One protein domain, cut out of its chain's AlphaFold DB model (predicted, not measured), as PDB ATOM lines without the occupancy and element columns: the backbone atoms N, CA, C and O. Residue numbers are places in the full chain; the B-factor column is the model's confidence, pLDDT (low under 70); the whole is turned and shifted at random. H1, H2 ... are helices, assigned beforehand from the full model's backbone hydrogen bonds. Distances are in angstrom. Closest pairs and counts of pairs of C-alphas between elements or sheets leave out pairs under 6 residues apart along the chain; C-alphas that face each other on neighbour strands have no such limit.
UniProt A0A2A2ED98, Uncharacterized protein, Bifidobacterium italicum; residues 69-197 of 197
ATOM      1  N   ALA A  69     266.878 206.155 189.338       63.31
ATOM      2  CA  ALA A  69     265.597 206.331 190.030       63.31
ATOM      3  C   ALA A  69     265.169 207.807 190.166       63.31
ATOM      4  O   ALA A  69     263.997 208.125 189.972       63.31
ATOM      5  N   ASP A  70     266.113 208.706 190.447       65.12
ATOM      6  CA  ASP A  70     265.856 210.143 190.559       65.12
ATOM      7  C   ASP A  70     265.551 210.742 189.174       65.12
ATOM      8  O   ASP A  70     264.628 211.540 189.039       65.12
ATOM      9  N   LEU A  71     266.262 210.307 188.124       72.12
ATOM     10  CA  LEU A  71     265.986 210.723 186.743       72.12
ATOM     11  C   LEU A  71     264.631 210.238 186.243       72.12
ATOM     12  O   LEU A  71     263.917 211.004 185.606       72.12
ATOM     13  N   CYS A  72     264.254 208.997 186.547       69.19
ATOM     14  CA  CYS A  72     262.931 208.477 186.214       69.19
ATOM     15  C   CYS A  72     261.824 209.244 186.939       69.19
ATOM     16  O   CYS A  72     260.736 209.384 186.396       69.19
ATOM     17  N   HIS A  73     262.092 209.773 188.136       71.62
ATOM     18  CA  HIS A  73     261.144 210.629 188.841       71.62
ATOM     19  C   HIS A  73     261.063 212.033 188.222       71.62
ATOM     20  O   HIS A  73     259.977 212.489 187.875       71.62
ATOM     21  N   ILE A  74     262.208 212.695 188.027       69.00
ATOM     22  CA  ILE A  74     262.308 214.060 187.479       69.00
ATOM     23  C   ILE A  74     261.808 214.121 186.031       69.00
ATOM     24  O   ILE A  74     261.128 215.063 185.639       69.00
ATOM     25  N   GLY A  75     262.156 213.114 185.235       75.19
ATOM     26  CA  GLY A  75     261.885 213.026 183.808       75.19
ATOM     27  C   GLY A  75     260.857 211.959 183.455       75.19
ATOM     28  O   GLY A  75     260.935 211.410 182.363       75.19
ATOM     29  N   HIS A  76     259.910 211.622 184.335       82.56
ATOM     30  CA  HIS A  76     258.920 210.565 184.070       82.56
ATOM     31  C   HIS A  76     258.168 210.769 182.739       82.56
ATOM     32  O   HIS A  76     258.006 209.834 181.951       82.56
ATOM     33  N   THR A  77     257.742 212.004 182.450       88.19
ATOM     34  CA  THR A  77     257.120 212.360 181.164       88.19
ATOM     35  C   THR A  77     258.115 212.207 180.017       88.19
ATOM     36  O   THR A  77     257.818 211.534 179.031       88.19
ATOM     37  N   ALA A  78     259.323 212.751 180.175       89.62
ATOM     38  CA  ALA A  78     260.403 212.650 179.198       89.62
ATOM     39  C   ALA A  78     260.753 211.191 178.857       89.62
ATOM     40  O   ALA A  78     260.936 210.855 177.692       89.62
ATOM     41  N   GLN A  79     260.757 210.292 179.843       89.75
ATOM     42  CA  GLN A  79     260.980 208.861 179.651       89.75
ATOM     43  C   GLN A  79     259.902 208.244 178.752       89.75
ATOM     44  O   GLN A  79     260.223 207.497 177.827       89.75
ATOM     45  N   LYS A  80     258.623 208.573 178.981       91.19
ATOM     46  CA  LYS A  80     257.511 208.106 178.134       91.19
ATOM     47  C   LYS A  80     257.614 208.647 176.711       91.19
ATOM     48  O   LYS A  80     257.357 207.905 175.763       91.19
ATOM     49  N   VAL A  81     257.994 209.917 176.561       92.81
ATOM     50  CA  VAL A  81     258.222 210.540 175.251       92.81
ATOM     51  C   VAL A  81     259.369 209.839 174.527       92.81
ATOM     52  O   VAL A  81     259.180 209.393 173.398       92.81
ATOM     53  N   GLY A  82     260.509 209.647 175.192       92.25
ATOM     54  CA  GLY A  82     261.666 208.946 174.643       92.25
ATOM     55  C   GLY A  82     261.328 207.528 174.193       92.25
ATOM     56  O   GLY A  82     261.606 207.169 173.050       92.25
ATOM     57  N   LEU A  83     260.643 206.744 175.033       92.19
ATOM     58  CA  LEU A  83     260.200 205.392 174.676       92.19
ATOM     59  C   LEU A  83     259.267 205.386 173.457       92.19
ATOM     60  O   LEU A  83     259.418 204.531 172.586       92.19
ATOM     61  N   ARG A  84     258.338 206.346 173.358       91.94
ATOM     62  CA  ARG A  84     257.424 206.471 172.211       91.94
ATOM     63  C   ARG A  84     258.167 206.834 170.927       91.94
ATOM     64  O   ARG A  84     257.946 206.202 169.901       91.94
ATOM     65  N   VAL A  85     259.055 207.824 170.985       90.94
ATOM     66  CA  VAL A  85     259.859 208.274 169.834       90.94
ATOM     67  C   VAL A  85     260.814 207.179 169.351       90.94
ATOM     68  O   VAL A  85     261.092 207.077 168.155       90.94
ATOM     69  N   CYS A  86     261.296 206.336 170.264       88.50
ATOM     70  CA  CYS A  86     262.199 205.232 169.947       88.50
ATOM     71  C   CYS A  86     261.473 203.933 169.580       88.50
ATOM     72  O   CYS A  86     262.135 202.978 169.184       88.50
ATOM     73  N   ALA A  87     260.142 203.864 169.686       88.19
ATOM     74  CA  ALA A  87     259.374 202.664 169.350       88.19
ATOM     75  C   ALA A  87     259.645 202.117 167.929       88.19
ATOM     76  O   ALA A  87     259.728 200.897 167.800       88.19
ATOM     77  N   PRO A  88     259.852 202.955 166.888       83.69
ATOM     78  CA  PRO A  88     260.162 202.478 165.536       83.69
ATOM     79  C   PRO A  88     261.601 201.971 165.347       83.69
ATOM     80  O   PRO A  88     261.931 201.485 164.268       83.69
ATOM     81  N   MET A  89     262.483 202.112 166.345       84.00
ATOM     82  CA  MET A  89     263.868 201.650 166.224       84.00
ATOM     83  C   MET A  89     263.929 200.128 166.092       84.00
ATOM     84  O   MET A  89     263.166 199.405 166.733       84.00
ATOM     85  N   ARG A  90     264.922 199.650 165.333       84.06
ATOM     86  CA  ARG A  90     265.197 198.216 165.126       84.06
ATOM     87  C   ARG A  90     265.596 197.467 166.403       84.06
ATOM     88  O   ARG A  90     265.538 196.245 166.428       84.06
ATOM     89  N   TRP A  91     266.025 198.203 167.423       84.38
ATOM     90  CA  TRP A  91     266.411 197.682 168.729       84.38
ATOM     91  C   TRP A  91     265.247 197.027 169.466       84.38
ATOM     92  O   TRP A  91     264.095 197.412 169.280       84.38
ATOM     93  N   ASP A  92     265.537 196.073 170.342       87.69
ATOM     94  CA  ASP A  92     264.527 195.434 171.178       87.69
ATOM     95  C   ASP A  92     264.029 196.353 172.321       87.69
ATOM     96  O   ASP A  92     264.460 197.497 172.502       87.69
ATOM     97  N   ALA A  93     263.065 195.875 173.114       86.06
ATOM     98  CA  ALA A  93     262.495 196.663 174.209       86.06
ATOM     99  C   ALA A  93     263.517 197.026 175.302       86.06
ATOM    100  O   ALA A  93     263.447 198.121 175.869       86.06
ATOM    101  N   LYS A  94     264.470 196.134 175.587       81.44
ATOM    102  CA  LYS A  94     265.508 196.336 176.600       81.44
ATOM    103  C   LYS A  94     266.535 197.352 176.112       81.44
ATOM    104  O   LYS A  94     266.862 198.278 176.849       81.44
ATOM    105  N   GLU A  95     266.994 197.223 174.875       83.19
ATOM    106  CA  GLU A  95     267.919 198.153 174.223       83.19
ATOM    107  C   GLU A  95     267.329 199.565 174.142       83.19
ATOM    108  O   GLU A  95     267.984 200.530 174.539       83.19
ATOM    109  N   ARG A  96     266.055 199.705 173.748       88.06
ATOM    110  CA  ARG A  96     265.354 201.001 173.776       88.06
ATOM    111  C   ARG A  96     265.292 201.595 175.182       88.06
ATOM    112  O   ARG A  96     265.548 202.784 175.359       88.06
ATOM    113  N   SER A  97     264.988 200.783 176.195       83.94
ATOM    114  CA  SER A  97     264.969 201.248 177.587       83.94
ATOM    115  C   SER A  97     266.351 201.711 178.059       83.94
ATOM    116  O   SER A  97     266.461 202.719 178.761       83.94
ATOM    117  N   LEU A  98     267.413 200.999 177.675       78.19
ATOM    118  CA  LEU A  98     268.789 201.366 178.003       78.19
ATOM    119  C   LEU A  98     269.227 202.640 177.274       78.19
ATOM    120  O   LEU A  98     269.879 203.482 177.887       78.19
ATOM    121  N   PHE A  99     268.822 202.828 176.016       85.81
ATOM    122  CA  PHE A  99     269.036 204.074 175.282       85.81
ATOM    123  C   PHE A  99     268.367 205.264 175.965       85.81
ATOM    124  O   PHE A  99     269.012 206.290 176.175       85.81
ATOM    125  N   VAL A 100     267.091 205.128 176.336       88.94
ATOM    126  CA  VAL A 100     266.360 206.195 177.030       88.94
ATOM    127  C   VAL A 100     267.043 206.524 178.354       88.94
ATOM    128  O   VAL A 100     267.262 207.695 178.646       88.94
ATOM    129  N   SER A 101     267.465 205.510 179.114       81.75
ATOM    130  CA  SER A 101     268.228 205.705 180.351       81.75
ATOM    131  C   SER A 101     269.540 206.464 180.118       81.75
ATOM    132  O   SER A 101     269.778 207.500 180.740       81.75
ATOM    133  N   ALA A 102     270.367 206.001 179.177       79.50
ATOM    134  CA  ALA A 102     271.634 206.644 178.828       79.50
ATOM    135  C   ALA A 102     271.428 208.088 178.347       79.50
ATOM    136  O   ALA A 102     272.181 208.990 178.707       79.50
ATOM    137  N   THR A 103     270.363 208.329 177.584       88.44
ATOM    138  CA  THR A 103     270.002 209.658 177.086       88.44
ATOM    139  C   THR A 103     269.558 210.583 178.210       88.44
ATOM    140  O   THR A 103     270.018 211.718 178.258       88.44
ATOM    141  N   LEU A 104     268.739 210.115 179.159       87.12
ATOM    142  CA  LEU A 104     268.374 210.901 180.345       87.12
ATOM    143  C   LEU A 104     269.616 211.300 181.143       87.12
ATOM    144  O   LEU A 104     269.732 212.444 181.565       87.12
ATOM    145  N   HIS A 105     270.574 210.391 181.292       78.88
ATOM    146  CA  HIS A 105     271.848 210.702 181.930       78.88
ATOM    147  C   HIS A 105     272.730 211.665 181.116       78.88
ATOM    148  O   HIS A 105     273.520 212.398 181.705       78.88
ATOM    149  N   ALA A 106     272.634 211.670 179.784       81.62
ATOM    150  CA  ALA A 106     273.341 212.628 178.934       81.62
ATOM    151  C   ALA A 106     272.686 214.022 178.955       81.62
ATOM    152  O   ALA A 106     273.380 215.035 178.863       81.62
ATOM    153  N   LEU A 107     271.358 214.071 179.078       86.44
ATOM    154  CA  LEU A 107     270.582 215.296 179.275       86.44
ATOM    155  C   LEU A 107     270.808 215.876 180.670       86.44
ATOM    156  O   LEU A 107     270.892 217.099 180.825       86.44
ATOM    157  N   ASP A 108     270.966 215.012 181.664       80.88
ATOM    158  CA  ASP A 108     271.358 215.399 183.004       80.88
ATOM    159  C   ASP A 108     272.741 216.064 182.996       80.88
ATOM    160  O   ASP A 108     273.734 215.533 182.501       80.88
ATOM    161  N   GLY A 109     272.807 217.292 183.503       70.12
ATOM    162  CA  GLY A 109     274.023 218.103 183.447       70.12
ATOM    163  C   GLY A 109     274.370 218.680 182.065       70.12
ATOM    164  O   GLY A 109     275.384 219.367 181.960       70.12
ATOM    165  N   SER A 110     273.541 218.487 181.027       79.81
ATOM    166  CA  SER A 110     273.735 219.143 179.717       79.81
ATOM    167  C   SER A 110     273.547 220.663 179.781       79.81
ATOM    168  O   SER A 110     274.144 221.400 179.002       79.81
ATOM    169  N   GLY A 111     272.722 221.142 180.719       77.38
ATOM    170  CA  GLY A 111     272.294 222.539 180.816       77.38
ATOM    171  C   GLY A 111     270.958 222.837 180.125       77.38
ATOM    172  O   GLY A 111     270.488 223.972 180.205       77.38
ATOM    173  N   LEU A 112     270.325 221.846 179.489       84.75
ATOM    174  CA  LEU A 112     268.922 221.928 179.076       84.75
ATOM    175  C   LEU A 112     268.006 221.798 180.306       84.75
ATOM    176  O   LEU A 112     268.251 220.923 181.141       84.75
ATOM    177  N   PRO A 113     266.945 222.613 180.442       82.88
ATOM    178  CA  PRO A 113     265.981 222.431 181.520       82.88
ATOM    179  C   PRO A 113     265.131 221.185 181.290       82.88
ATOM    180  O   PRO A 113     264.898 220.785 180.151       82.88
ATOM    181  N   VAL A 114     264.597 220.634 182.379       80.88
ATOM    182  CA  VAL A 114     263.781 219.410 182.368       80.88
ATOM    183  C   VAL A 114     262.566 219.523 181.443       80.88
ATOM    184  O   VAL A 114     262.249 218.561 180.757       80.88
ATOM    185  N   SER A 115     261.940 220.699 181.334       83.12
ATOM    186  CA  SER A 115     260.815 220.905 180.408       83.12
ATOM    187  C   SER A 115     261.189 220.658 178.946       83.12
ATOM    188  O   SER A 115     260.381 220.151 178.179       83.12
ATOM    189  N   ALA A 116     262.437 220.937 178.557       88.00
ATOM    190  CA  ALA A 116     262.913 220.630 177.214       88.00
ATOM    191  C   ALA A 116     263.027 219.117 176.976       88.00
ATOM    192  O   ALA A 116     262.951 218.676 175.834       88.00
ATOM    193  N   TRP A 117     263.199 218.314 178.032       91.12
ATOM    194  CA  TRP A 117     263.294 216.857 177.926       91.12
ATOM    195  C   TRP A 117     261.957 216.227 177.540       91.12
ATOM    196  O   TRP A 117     261.925 215.071 177.143       91.12
ATOM    197  N   GLU A 118     260.847 216.951 177.644       91.00
ATOM    198  CA  GLU A 118     259.523 216.458 177.258       91.00
ATOM    199  C   GLU A 118     259.232 216.674 175.763       91.00
ATOM    200  O   GLU A 118     258.271 216.120 175.236       91.00
ATOM    201  N   GLU A 119     260.090 217.418 175.058       91.31
ATOM    202  CA  GLU A 119     259.912 217.761 173.647       91.31
ATOM    203  C   GLU A 119     260.194 216.554 172.731       91.31
ATOM    204  O   GLU A 119     261.334 216.076 172.671       91.31
ATOM    205  N   PRO A 120     259.218 216.070 171.933       93.00
ATOM    206  CA  PRO A 120     259.429 214.924 171.043       93.00
ATOM    207  C   PRO A 120     260.561 215.141 170.030       93.00
ATOM    208  O   PRO A 120     261.301 214.214 169.702       93.00
ATOM    209  N   TRP A 121     260.730 216.377 169.554       93.56
ATOM    210  CA  TRP A 121     261.769 216.735 168.589       93.56
ATOM    211  C   TRP A 121     263.186 216.666 169.161       93.56
ATOM    212  O   TRP A 121     264.113 216.332 168.422       93.56
ATOM    213  N   LEU A 122     263.356 216.897 170.468       94.31
ATOM    214  CA  LEU A 122     264.636 216.686 171.142       94.31
ATOM    215  C   LEU A 122     265.025 215.204 171.059       94.31
ATOM    216  O   LEU A 122     266.128 214.867 170.629       94.31
ATOM    217  N   TRP A 123     264.095 214.315 171.415       93.94
ATOM    218  CA  TRP A 123     264.320 212.870 171.377       93.94
ATOM    219  C   TRP A 123     264.578 212.349 169.966       93.94
ATOM    220  O   TRP A 123     265.450 211.500 169.802       93.94
ATOM    221  N   ARG A 124     263.887 212.873 168.943       92.75
ATOM    222  CA  ARG A 124     264.147 212.510 167.537       92.75
ATOM    223  C   ARG A 124     265.562 212.890 167.116       92.75
ATOM    224  O   ARG A 124     266.283 212.057 166.576       92.75
ATOM    225  N   ALA A 125     265.994 214.110 167.430       93.12
ATOM    226  CA  ALA A 125     267.348 214.558 167.123       93.12
ATOM    227  C   ALA A 125     268.423 213.690 167.808       93.12
ATOM    228  O   ALA A 125     269.414 213.327 167.174       93.12
ATOM    229  N   LEU A 126     268.216 213.306 169.074       92.81
ATOM    230  CA  LEU A 126     269.136 212.430 169.814       92.81
ATOM    231  C   LEU A 126     269.120 210.992 169.277       92.81
ATOM    232  O   LEU A 126     270.183 210.400 169.095       92.81
ATOM    233  N   ARG A 127     267.938 210.449 168.960       90.94
ATOM    234  CA  ARG A 127     267.776 209.133 168.322       90.94
ATOM    235  C   ARG A 127     268.546 209.066 167.007       90.94
ATOM    236  O   ARG A 127     269.302 208.126 166.795       90.94
ATOM    237  N   ASN A 128     268.413 210.081 166.154       88.94
ATOM    238  CA  ASN A 128     269.051 210.097 164.838       88.94
ATOM    239  C   ASN A 128     270.590 210.015 164.912       88.94
ATOM    240  O   ASN A 128     271.208 209.566 163.949       88.94
ATOM    241  N   ARG A 129     271.215 210.400 166.041       87.25
ATOM    242  CA  ARG A 129     272.669 210.250 166.260       87.25
ATOM    243  C   ARG A 129     273.116 208.816 166.498       87.25
ATOM    244  O   ARG A 129     274.283 208.514 166.277       87.25
ATOM    245  N   VAL A 130     272.218 207.962 166.975       84.31
ATOM    246  CA  VAL A 130     272.527 206.571 167.326       84.31
ATOM    247  C   VAL A 130     271.816 205.564 166.430       84.31
ATOM    248  O   VAL A 130     272.134 204.385 166.465       84.31
ATOM    249  N   GLU A 131     270.865 206.007 165.612       76.69
ATOM    250  CA  GLU A 131     270.049 205.147 164.753       76.69
ATOM    251  C   GLU A 131     270.871 204.362 163.719       76.69
ATOM    252  O   GLU A 131     270.478 203.270 163.322       76.69
ATOM    253  N   GLN A 132     272.035 204.884 163.319       70.81
ATOM    254  CA  GLN A 132     272.970 204.188 162.428       70.81
ATOM    255  C   GLN A 132     273.882 203.187 163.157       70.81
ATOM    256  O   GLN A 132     274.675 202.506 162.511       70.81
ATOM    257  N   MET A 133     273.809 203.082 164.488       75.81
ATOM    258  CA  MET A 133     274.605 202.107 165.231       75.81
ATOM    259  C   MET A 133     274.062 200.695 164.987       75.81
ATOM    260  O   MET A 133     272.955 200.363 165.410       75.81
ATOM    261  N   GLU A 134     274.874 199.839 164.362       67.44
ATOM    262  CA  GLU A 134     274.524 198.433 164.099       67.44
ATOM    263  C   GLU A 134     274.303 197.618 165.381       67.44
ATOM    264  O   GLU A 134     273.536 196.656 165.386       67.44
ATOM    265  N   ARG A 135     274.964 198.001 166.483       69.62
ATOM    266  CA  ARG A 135     274.852 197.353 167.795       69.62
ATOM    267  C   ARG A 135     274.731 198.369 168.920       69.62
ATOM    268  O   ARG A 135     275.454 199.366 168.954       69.62
ATOM    269  N   PHE A 136     273.868 198.063 169.887       67.56
ATOM    270  CA  PHE A 136     273.753 198.840 171.112       67.56
ATOM    271  C   PHE A 136     274.995 198.653 171.998       67.56
ATOM    272  O   PHE A 136     275.324 197.543 172.418       67.56
ATOM    273  N   VAL A 137     275.663 199.760 172.331       67.38
ATOM    274  CA  VAL A 137     276.743 199.811 173.325       67.38
ATOM    275  C   VAL A 137     276.466 201.001 174.232       67.38
ATOM    276  O   VAL A 137     276.469 202.136 173.762       67.38
ATOM    277  N   TYR A 138     276.232 200.756 175.523       62.47
ATOM    278  CA  TYR A 138     275.798 201.784 176.478       62.47
ATOM    279  C   TYR A 138     276.735 203.005 176.507       62.47
ATOM    280  O   TYR A 138     276.293 204.134 176.304       62.47
ATOM    281  N   ASP A 139     278.045 202.780 176.640       60.94
ATOM    282  CA  ASP A 139     279.046 203.858 176.610       60.94
ATOM    283  C   ASP A 139     279.164 204.514 175.224       60.94
ATOM    284  O   ASP A 139     279.478 205.701 175.107       60.94
ATOM    285  N   GLY A 140     278.870 203.756 174.162       68.12
ATOM    286  CA  GLY A 140     278.778 204.269 172.796       68.12
ATOM    287  C   GLY A 140     277.639 205.276 172.655       68.12
ATOM    288  O   GLY A 140     277.848 206.368 172.132       68.12
ATOM    289  N   VAL A 141     276.463 204.973 173.212       70.75
ATOM    290  CA  VAL A 141     275.314 205.893 173.224       70.75
ATOM    291  C   VAL A 141     275.677 207.206 173.909       70.75
ATOM    292  O   VAL A 141     275.439 208.270 173.341       70.75
ATOM    293  N   PHE A 142     276.322 207.164 175.079       72.88
ATOM    294  CA  PHE A 142     276.785 208.386 175.746       72.88
ATOM    295  C   PHE A 142     277.726 209.209 174.872       72.88
ATOM    296  O   PHE A 142     277.572 210.428 174.792       72.88
ATOM    297  N   ARG A 143     278.678 208.554 174.200       74.88
ATOM    298  CA  ARG A 143     279.642 209.215 173.314       74.88
ATOM    299  C   ARG A 143     278.962 209.953 172.158       74.88
ATOM    300  O   ARG A 143     279.448 211.009 171.769       74.88
ATOM    301  N   HIS A 144     277.850 209.436 171.640       83.50
ATOM    302  CA  HIS A 144     277.120 210.047 170.523       83.50
ATOM    303  C   HIS A 144     276.084 211.093 170.961       83.50
ATOM    304  O   HIS A 144     275.926 212.121 170.305       83.50
ATOM    305  N   VAL A 145     275.390 210.860 172.075       87.81
ATOM    306  CA  VAL A 145     274.281 211.713 172.537       87.81
ATOM    307  C   VAL A 145     274.784 212.937 173.301       87.81
ATOM    308  O   VAL A 145     274.272 214.043 173.119       87.81
ATOM    309  N   ARG A 146     275.803 212.769 174.150       84.19
ATOM    310  CA  ARG A 146     276.276 213.826 175.053       84.19
ATOM    311  C   ARG A 146     276.793 215.074 174.323       84.19
ATOM    312  O   ARG A 146     276.374 216.162 174.722       84.19
ATOM    313  N   PRO A 147     277.623 214.976 173.263       87.19
ATOM    314  CA  PRO A 147     278.066 216.166 172.537       87.19
ATOM    315  C   PRO A 147     276.892 216.932 171.923       87.19
ATOM    316  O   PRO A 147     276.844 218.156 172.010       87.19
ATOM    317  N   LEU A 148     275.895 216.221 171.379       92.12
ATOM    318  CA  LEU A 148     274.704 216.858 170.820       92.12
ATOM    319  C   LEU A 148     273.894 217.585 171.903       92.12
ATOM    320  O   LEU A 148     273.514 218.737 171.702       92.12
ATOM    321  N   ALA A 149     273.676 216.961 173.064       90.94
ATOM    322  CA  ALA A 149     272.970 217.591 174.182       90.94
ATOM    323  C   ALA A 149     273.675 218.874 174.669       90.94
ATOM    324  O   ALA A 149     273.023 219.875 174.966       90.94
ATOM    325  N   GLN A 150     275.012 218.878 174.696       87.94
ATOM    326  CA  GLN A 150     275.805 220.064 175.032       87.94
ATOM    327  C   GLN A 150     275.685 221.160 173.965       87.94
ATOM    328  O   GLN A 150     275.511 222.333 174.308       87.94
ATOM    329  N   THR A 151     275.735 220.802 172.679       91.50
ATOM    330  CA  THR A 151     275.511 221.742 171.570       91.50
ATOM    331  C   THR A 151     274.112 222.348 171.634       91.50
ATOM    332  O   THR A 151     273.967 223.564 171.531       91.50
ATOM    333  N   MET A 152     273.086 221.538 171.902       93.06
ATOM    334  CA  MET A 152     271.709 221.999 172.099       93.06
ATOM    335  C   MET A 152     271.589 222.959 173.279       93.06
ATOM    336  O   MET A 152     270.951 224.001 173.154       93.06
ATOM    337  N   ALA A 153     272.229 222.661 174.412       89.94
ATOM    338  CA  ALA A 153     272.224 223.553 175.567       89.94
ATOM    339  C   ALA A 153     272.871 224.910 175.259       89.94
ATOM    340  O   ALA A 153     272.388 225.944 175.725       89.94
ATOM    341  N   ARG A 154     273.941 224.926 174.452       88.94
ATOM    342  CA  ARG A 154     274.569 226.163 173.968       88.94
ATOM    343  C   ARG A 154     273.646 226.918 173.011       88.94
ATOM    344  O   ARG A 154     273.397 228.095 173.242       88.94
ATOM    345  N   ALA A 155     273.087 226.244 172.006       89.62
ATOM    346  CA  ALA A 155     272.165 226.843 171.041       89.62
ATOM    347  C   ALA A 155     270.911 227.422 171.719       89.62
ATOM    348  O   ALA A 155     270.484 228.529 171.399       89.62
ATOM    349  N   ARG A 156     270.367 226.725 172.725       90.12
ATOM    350  CA  ARG A 156     269.235 227.195 173.533       90.12
ATOM    351  C   ARG A 156     269.542 228.524 174.219       90.12
ATOM    352  O   ARG A 156     268.663 229.366 174.301       90.12
ATOM    353  N   ARG A 157     270.759 228.730 174.734       87.19
ATOM    354  CA  ARG A 157     271.119 230.010 175.375       87.19
ATOM    355  C   ARG A 157     271.072 231.188 174.405       87.19
ATOM    356  O   ARG A 157     270.895 232.307 174.863       87.19
ATOM    357  N   LEU A 158     271.246 230.929 173.110       86.31
ATOM    358  CA  LEU A 158     271.174 231.949 172.069       86.31
ATOM    359  C   LEU A 158     269.722 232.209 171.648       86.31
ATOM    360  O   LEU A 158     269.325 233.362 171.589       86.31
ATOM    361  N   ASN A 159     268.927 231.152 171.430       84.75
ATOM    362  CA  ASN A 159     267.567 231.257 170.881       84.75
ATOM    363  C   ASN A 159     266.565 230.399 171.671       84.75
ATOM    364  O   ASN A 159     266.028 229.438 171.131       84.75
ATOM    365  N   ALA A 160     266.345 230.669 172.962       81.81
ATOM    366  CA  ALA A 160     265.618 229.750 173.854       81.81
ATOM    367  C   ALA A 160     264.159 229.496 173.446       81.81
ATOM    368  O   ALA A 160     263.659 228.379 173.634       81.81
ATOM    369  N   ASP A 161     263.514 230.521 172.884       86.12
ATOM    370  CA  ASP A 161     262.062 230.572 172.740       86.12
ATOM    371  C   ASP A 161     261.556 230.503 171.295       86.12
ATOM    372  O   ASP A 161     260.350 230.375 171.076       86.12
ATOM    373  N   ASP A 162     262.449 230.466 170.310       91.56
ATOM    374  CA  ASP A 162     262.034 230.445 168.912       91.56
ATOM    375  C   ASP A 162     261.580 229.057 168.452       91.56
ATOM    376  O   ASP A 162     262.202 228.024 168.743       91.56
ATOM    377  N   TRP A 163     260.505 229.051 167.668       92.56
ATOM    378  CA  TRP A 163     259.931 227.857 167.063       92.56
ATOM    379  C   TRP A 163     260.362 227.716 165.601       92.56
ATOM    380  O   TRP A 163     260.407 228.678 164.838       92.56
ATOM    381  N   ALA A 164     260.695 226.489 165.226       92.25
ATOM    382  CA  ALA A 164     261.060 226.071 163.890       92.25
ATOM    383  C   ALA A 164     259.809 225.803 163.054       92.25
ATOM    384  O   ALA A 164     258.852 225.180 163.515       92.25
ATOM    385  N   THR A 165     259.859 226.220 161.796       92.12
ATOM    386  CA  THR A 165     258.860 225.855 160.788       92.12
ATOM    387  C   THR A 165     258.941 224.362 160.449       92.12
ATOM    388  O   THR A 165     260.020 223.772 160.575       92.12
ATOM    389  N   PRO A 166     257.862 223.757 159.915       90.19
ATOM    390  CA  PRO A 166     257.901 222.392 159.392       90.19
ATOM    391  C   PRO A 166     259.079 222.121 158.455       90.19
ATOM    392  O   PRO A 166     259.786 221.126 158.575       90.19
ATOM    393  N   ARG A 167     259.376 223.066 157.557       90.12
ATOM    394  CA  ARG A 167     260.487 222.937 156.609       90.12
ATOM    395  C   ARG A 167     261.846 222.811 157.302       90.12
ATOM    396  O   ARG A 167     262.725 222.122 156.792       90.12
ATOM    397  N   GLN A 168     262.019 223.468 158.445       91.81
ATOM    398  CA  GLN A 168     263.242 223.390 159.245       91.81
ATOM    399  C   GLN A 168     263.316 222.100 160.073       91.81
ATOM    400  O   GLN A 168     264.415 221.656 160.385       91.81
ATOM    401  N   THR A 169     262.186 221.480 160.423       91.94
ATOM    402  CA  THR A 169     262.145 220.248 161.233       91.94
ATOM    403  C   THR A 169     262.161 218.968 160.402       91.94
ATOM    404  O   THR A 169     262.632 217.946 160.902       91.94
ATOM    405  N   LEU A 170     261.740 219.015 159.133       90.81
ATOM    406  CA  LEU A 170     261.757 217.877 158.201       90.81
ATOM    407  C   LEU A 170     263.087 217.099 158.156       90.81
ATOM    408  O   LEU A 170     263.026 215.874 158.180       90.81
ATOM    409  N   PRO A 171     264.285 217.723 158.170       89.25
ATOM    410  CA  PRO A 171     265.549 216.978 158.180       89.25
ATOM    411  C   PRO A 171     265.753 216.068 159.405       89.25
ATOM    412  O   PRO A 171     266.621 215.196 159.388       89.25
ATOM    413  N   LEU A 172     264.990 216.277 160.485       89.69
ATOM    414  CA  LEU A 172     265.002 215.428 161.678       89.69
ATOM    415  C   LEU A 172     264.002 214.270 161.595       89.69
ATOM    416  O   LEU A 172     264.108 213.336 162.393       89.69
ATOM    417  N   ALA A 173     263.038 214.323 160.677       89.50
ATOM    418  CA  ALA A 173     262.093 213.242 160.446       89.50
ATOM    419  C   ALA A 173     262.764 212.117 159.645       89.50
ATOM    420  O   ALA A 173     263.512 212.364 158.700       89.50
ATOM    421  N   ARG A 174     262.520 210.864 160.042       85.88
ATOM    422  CA  ARG A 174     263.103 209.674 159.391       85.88
ATOM    423  C   ARG A 174     262.090 208.794 158.670       85.88
ATOM    424  O   ARG A 174     262.478 207.822 158.029       85.88
ATOM    425  N   GLY A 175     260.804 209.110 158.773       86.75
ATOM    426  CA  GLY A 175     259.758 208.367 158.089       86.75
ATOM    427  C   GLY A 175     258.443 209.129 158.037       86.75
ATOM    428  O   GLY A 175     258.243 210.101 158.764       86.75
ATOM    429  N   PHE A 176     257.528 208.621 157.214       87.31
ATOM    430  CA  PHE A 176     256.277 209.283 156.842       87.31
ATOM    431  C   PHE A 176     255.473 209.838 158.029       87.31
ATOM    432  O   PHE A 176     255.069 210.995 158.029       87.31
ATOM    433  N   GLY A 177     255.288 209.051 159.094       88.12
ATOM    434  CA  GLY A 177     254.552 209.524 160.272       88.12
ATOM    435  C   GLY A 177     255.234 210.701 160.979       88.12
ATOM    436  O   GLY A 177     254.559 211.592 161.491       88.12
ATOM    437  N   GLU A 178     256.566 210.740 161.010       89.19
ATOM    438  CA  GLU A 178     257.311 211.860 161.593       89.19
ATOM    439  C   GLU A 178     257.302 213.090 160.696       89.19
ATOM    440  O   GLU A 178     257.271 214.201 161.215       89.19
ATOM    441  N   GLU A 179     257.291 212.892 159.379       91.81
ATOM    442  CA  GLU A 179     257.118 213.973 158.411       91.81
ATOM    443  C   GLU A 179     255.752 214.637 158.596       91.81
ATOM    444  O   GLU A 179     255.703 215.854 158.737       91.81
ATOM    445  N   CYS A 180     254.662 213.872 158.727       90.81
ATOM    446  CA  CYS A 180     253.348 214.438 159.063       90.81
ATOM    447  C   CYS A 180     253.387 215.224 160.386       90.81
ATOM    448  O   CYS A 180     252.939 216.363 160.449       90.81
ATOM    449  N   ASN A 181     254.025 214.675 161.429       88.81
ATOM    450  CA  ASN A 181     254.200 215.407 162.689       88.81
ATOM    451  C   ASN A 181     255.041 216.688 162.530       88.81
ATOM    452  O   ASN A 181     254.831 217.633 163.282       88.81
ATOM    453  N   ALA A 182     256.009 216.732 161.608       90.44
ATOM    454  CA  ALA A 182     256.796 217.937 161.322       90.44
ATOM    455  C   ALA A 182     255.920 219.059 160.772       90.44
ATOM    456  O   ALA A 182     256.127 220.217 161.130       90.44
ATOM    457  N   TRP A 183     254.935 218.704 159.947       89.25
ATOM    458  CA  TRP A 183     253.935 219.626 159.416       89.25
ATOM    459  C   TRP A 183     252.981 220.146 160.487       89.25
ATOM    460  O   TRP A 183     252.694 221.342 160.502       89.25
ATOM    461  N   ASP A 184     252.568 219.283 161.413       86.75
ATOM    462  CA  ASP A 184     251.528 219.611 162.392       86.75
ATOM    463  C   ASP A 184     252.066 220.166 163.722       86.75
ATOM    464  O   ASP A 184     251.319 220.755 164.502       86.75
ATOM    465  N   SER A 185     253.350 219.957 164.038       84.81
ATOM    466  CA  SER A 185     253.940 220.306 165.339       84.81
ATOM    467  C   SER A 185     255.313 220.976 165.203       84.81
ATOM    468  O   SER A 185     256.283 220.311 164.815       84.81
ATOM    469  N   PRO A 186     255.458 222.256 165.600       82.50
ATOM    470  CA  PRO A 186     256.742 222.940 165.527       82.50
ATOM    471  C   PRO A 186     257.739 222.375 166.554       82.50
ATOM    472  O   PRO A 186     257.374 221.988 167.663       82.50
ATOM    473  N   ALA A 187     259.023 222.337 166.194       92.19
ATOM    474  CA  ALA A 187     260.124 222.099 167.135       92.19
ATOM    475  C   ALA A 187     260.719 223.432 167.589       92.19
ATOM    476  O   ALA A 187     260.419 224.470 167.013       92.19
ATOM    477  N   ARG A 188     261.642 223.435 168.549       94.38
ATOM    478  CA  ARG A 188     262.435 224.639 168.839       94.38
ATOM    479  C   ARG A 188     263.575 224.815 167.834       94.38
ATOM    480  O   ARG A 188     264.241 223.837 167.491       94.38
ATOM    481  N   LEU A 189     263.868 226.052 167.417       93.19
ATOM    482  CA  LEU A 189     264.967 226.334 166.475       93.19
ATOM    483  C   LEU A 189     266.324 225.853 166.996       93.19
ATOM    484  O   LEU A 189     267.132 225.348 166.221       93.19
ATOM    485  N   TRP A 190     266.566 225.939 168.307       93.31
ATOM    486  CA  TRP A 190     267.815 225.463 168.906       93.31
ATOM    487  C   TRP A 190     267.999 223.938 168.815       93.31
ATOM    488  O   TRP A 190     269.140 223.478 168.799       93.31
ATOM    489  N   ILE A 191     266.912 223.158 168.712       94.56
ATOM    490  CA  ILE A 191     266.978 221.706 168.460       94.56
ATOM    491  C   ILE A 191     267.482 221.467 167.040       94.56
ATOM    492  O   ILE A 191     268.430 220.710 166.851       94.56
ATOM    493  N   VAL A 192     266.865 222.136 166.058       92.50
ATOM    494  CA  VAL A 192     267.219 222.010 164.636       92.50
ATOM    495  C   VAL A 192     268.663 222.437 164.412       92.50
ATOM    496  O   VAL A 192     269.457 221.658 163.896       92.50
ATOM    497  N   ALA A 193     269.023 223.635 164.879       90.19
ATOM    498  CA  ALA A 193     270.355 224.193 164.693       90.19
ATOM    499  C   ALA A 193     271.444 223.258 165.227       90.19
ATOM    500  O   ALA A 193     272.399 222.973 164.519       90.19
ATOM    501  N   ALA A 194     271.284 222.738 166.447       88.75
ATOM    502  CA  ALA A 194     272.265 221.841 167.050       88.75
ATOM    503  C   ALA A 194     272.312 220.455 166.389       88.75
ATOM    504  O   ALA A 194     273.362 219.817 166.368       88.75
ATOM    505  N   ALA A 195     271.183 219.970 165.873       87.19
ATOM    506  CA  ALA A 195     271.105 218.676 165.211       87.19
ATOM    507  C   ALA A 195     271.705 218.677 163.797       87.19
ATOM    508  O   ALA A 195     272.076 217.609 163.316       87.19
ATOM    509  N   SER A 196     271.832 219.849 163.168       79.56
ATOM    510  CA  SER A 196     272.434 220.028 161.842       79.56
ATOM    511  C   SER A 196     273.962 220.201 161.834       79.56
ATOM    512  O   SER A 196     274.529 220.253 160.745       79.56
ATOM    513  N   VAL A 197     274.622 220.300 162.999       63.84
ATOM    514  CA  VAL A 197     276.096 220.427 163.143       63.84
ATOM    515  C   VAL A 197     276.755 219.071 163.346       63.84
ATOM    516  O   VAL A 197     277.817 218.813 162.754       63.84
TER     517      VAL A 197
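This is residues 69 to 197 of the 197 residues of an uncharacterized protein of Bifidobacterium italicum (UniProt A0A2A2ED98). A rounded cluster of helices is built round H5 at its core, with H2, H6, H7 and H9 packed on that helix. The long, kinked H6 runs past H5, with H3 packed on it and on H2; the hairpin of H7 and H8 lies on the far side of H5 from H3, and short H1 and H4 sit at the outside. The printed part has 129 residues, with nine named helices, H1 to H9 in order, and no named strand; the class is all helix. It is compact, with a radius of gyration of the C-alphas of 13.5 A and spans of 34 by 31 by 25 A.

H1, residues 69 to 74, is close to but not clearly touching H2, residues 76 to 86; their closest C-alphas, of Cys 72 and Gln 79, are 6.9 A apart. H2 touches H3, residues 93 to 107, at a steep tilt of 56 degrees, opposite ways, closest at the C-alphas of Gly 82 and Val 100, 5.9 A. H4, residues 114 to 118, touches H2, with the C-alphas of Glu 118 and Ala 78 closest at 4.4 A. The hub is H5, residues 120 to 130; it touches H2 at the C-alphas of Trp 123 and Gly 82, 5.8 A. H5 forms a helical hairpin with H6, residues 138 to 158, which touches it with residues 141 to 149 alone, closest at the C-alphas of Leu 126 and Val 145, 5.9 A. H6 also touches H3, closest at the C-alphas of Arg 146 and Ala 106, 5.0 A. H7, residues 166 to 172, touches H5 at the C-alphas of Leu 172 and Ala 125, 6.0 A, and forms a helical hairpin with H8, residues 176 to 184. H9, residues 189 to 195, touches H5 at a shallow tilt of 11 degrees, the same way, with the C-alphas of Ala 195 and Ala 125 closest at 5.9 A. In H1, H2, H3, H8 and H9 every O i to N i+4 pair is within hydrogen-bond range; the counts are 5 of 7 in H5, 14 of 17 in H6, 0 of 1 in H4 and 1 of 3 in H7, with 2 of 2 and 2 of 4 O i to N i+3 pairs in H4 and H7.

H1 begins at C-alpha 69, (265.597, 206.331, 190.030). H2 is 15.4 A long, H3 20.9 A, H5 16.0 A and H6 30.8 A. H6 has a kink of 29 degrees near residue 145. H9 ends at C-alpha 195, (271.105, 218.676, 165.211).

The C-alphas farthest apart, of Ala 69 and Arg 167, are 37.7 A apart. The printed part has no cut and no long link. The mean pLDDT of the printed part is 84.8, with values under 70 at residues 69 to 70, 72, 74, 134 to 140 and 197.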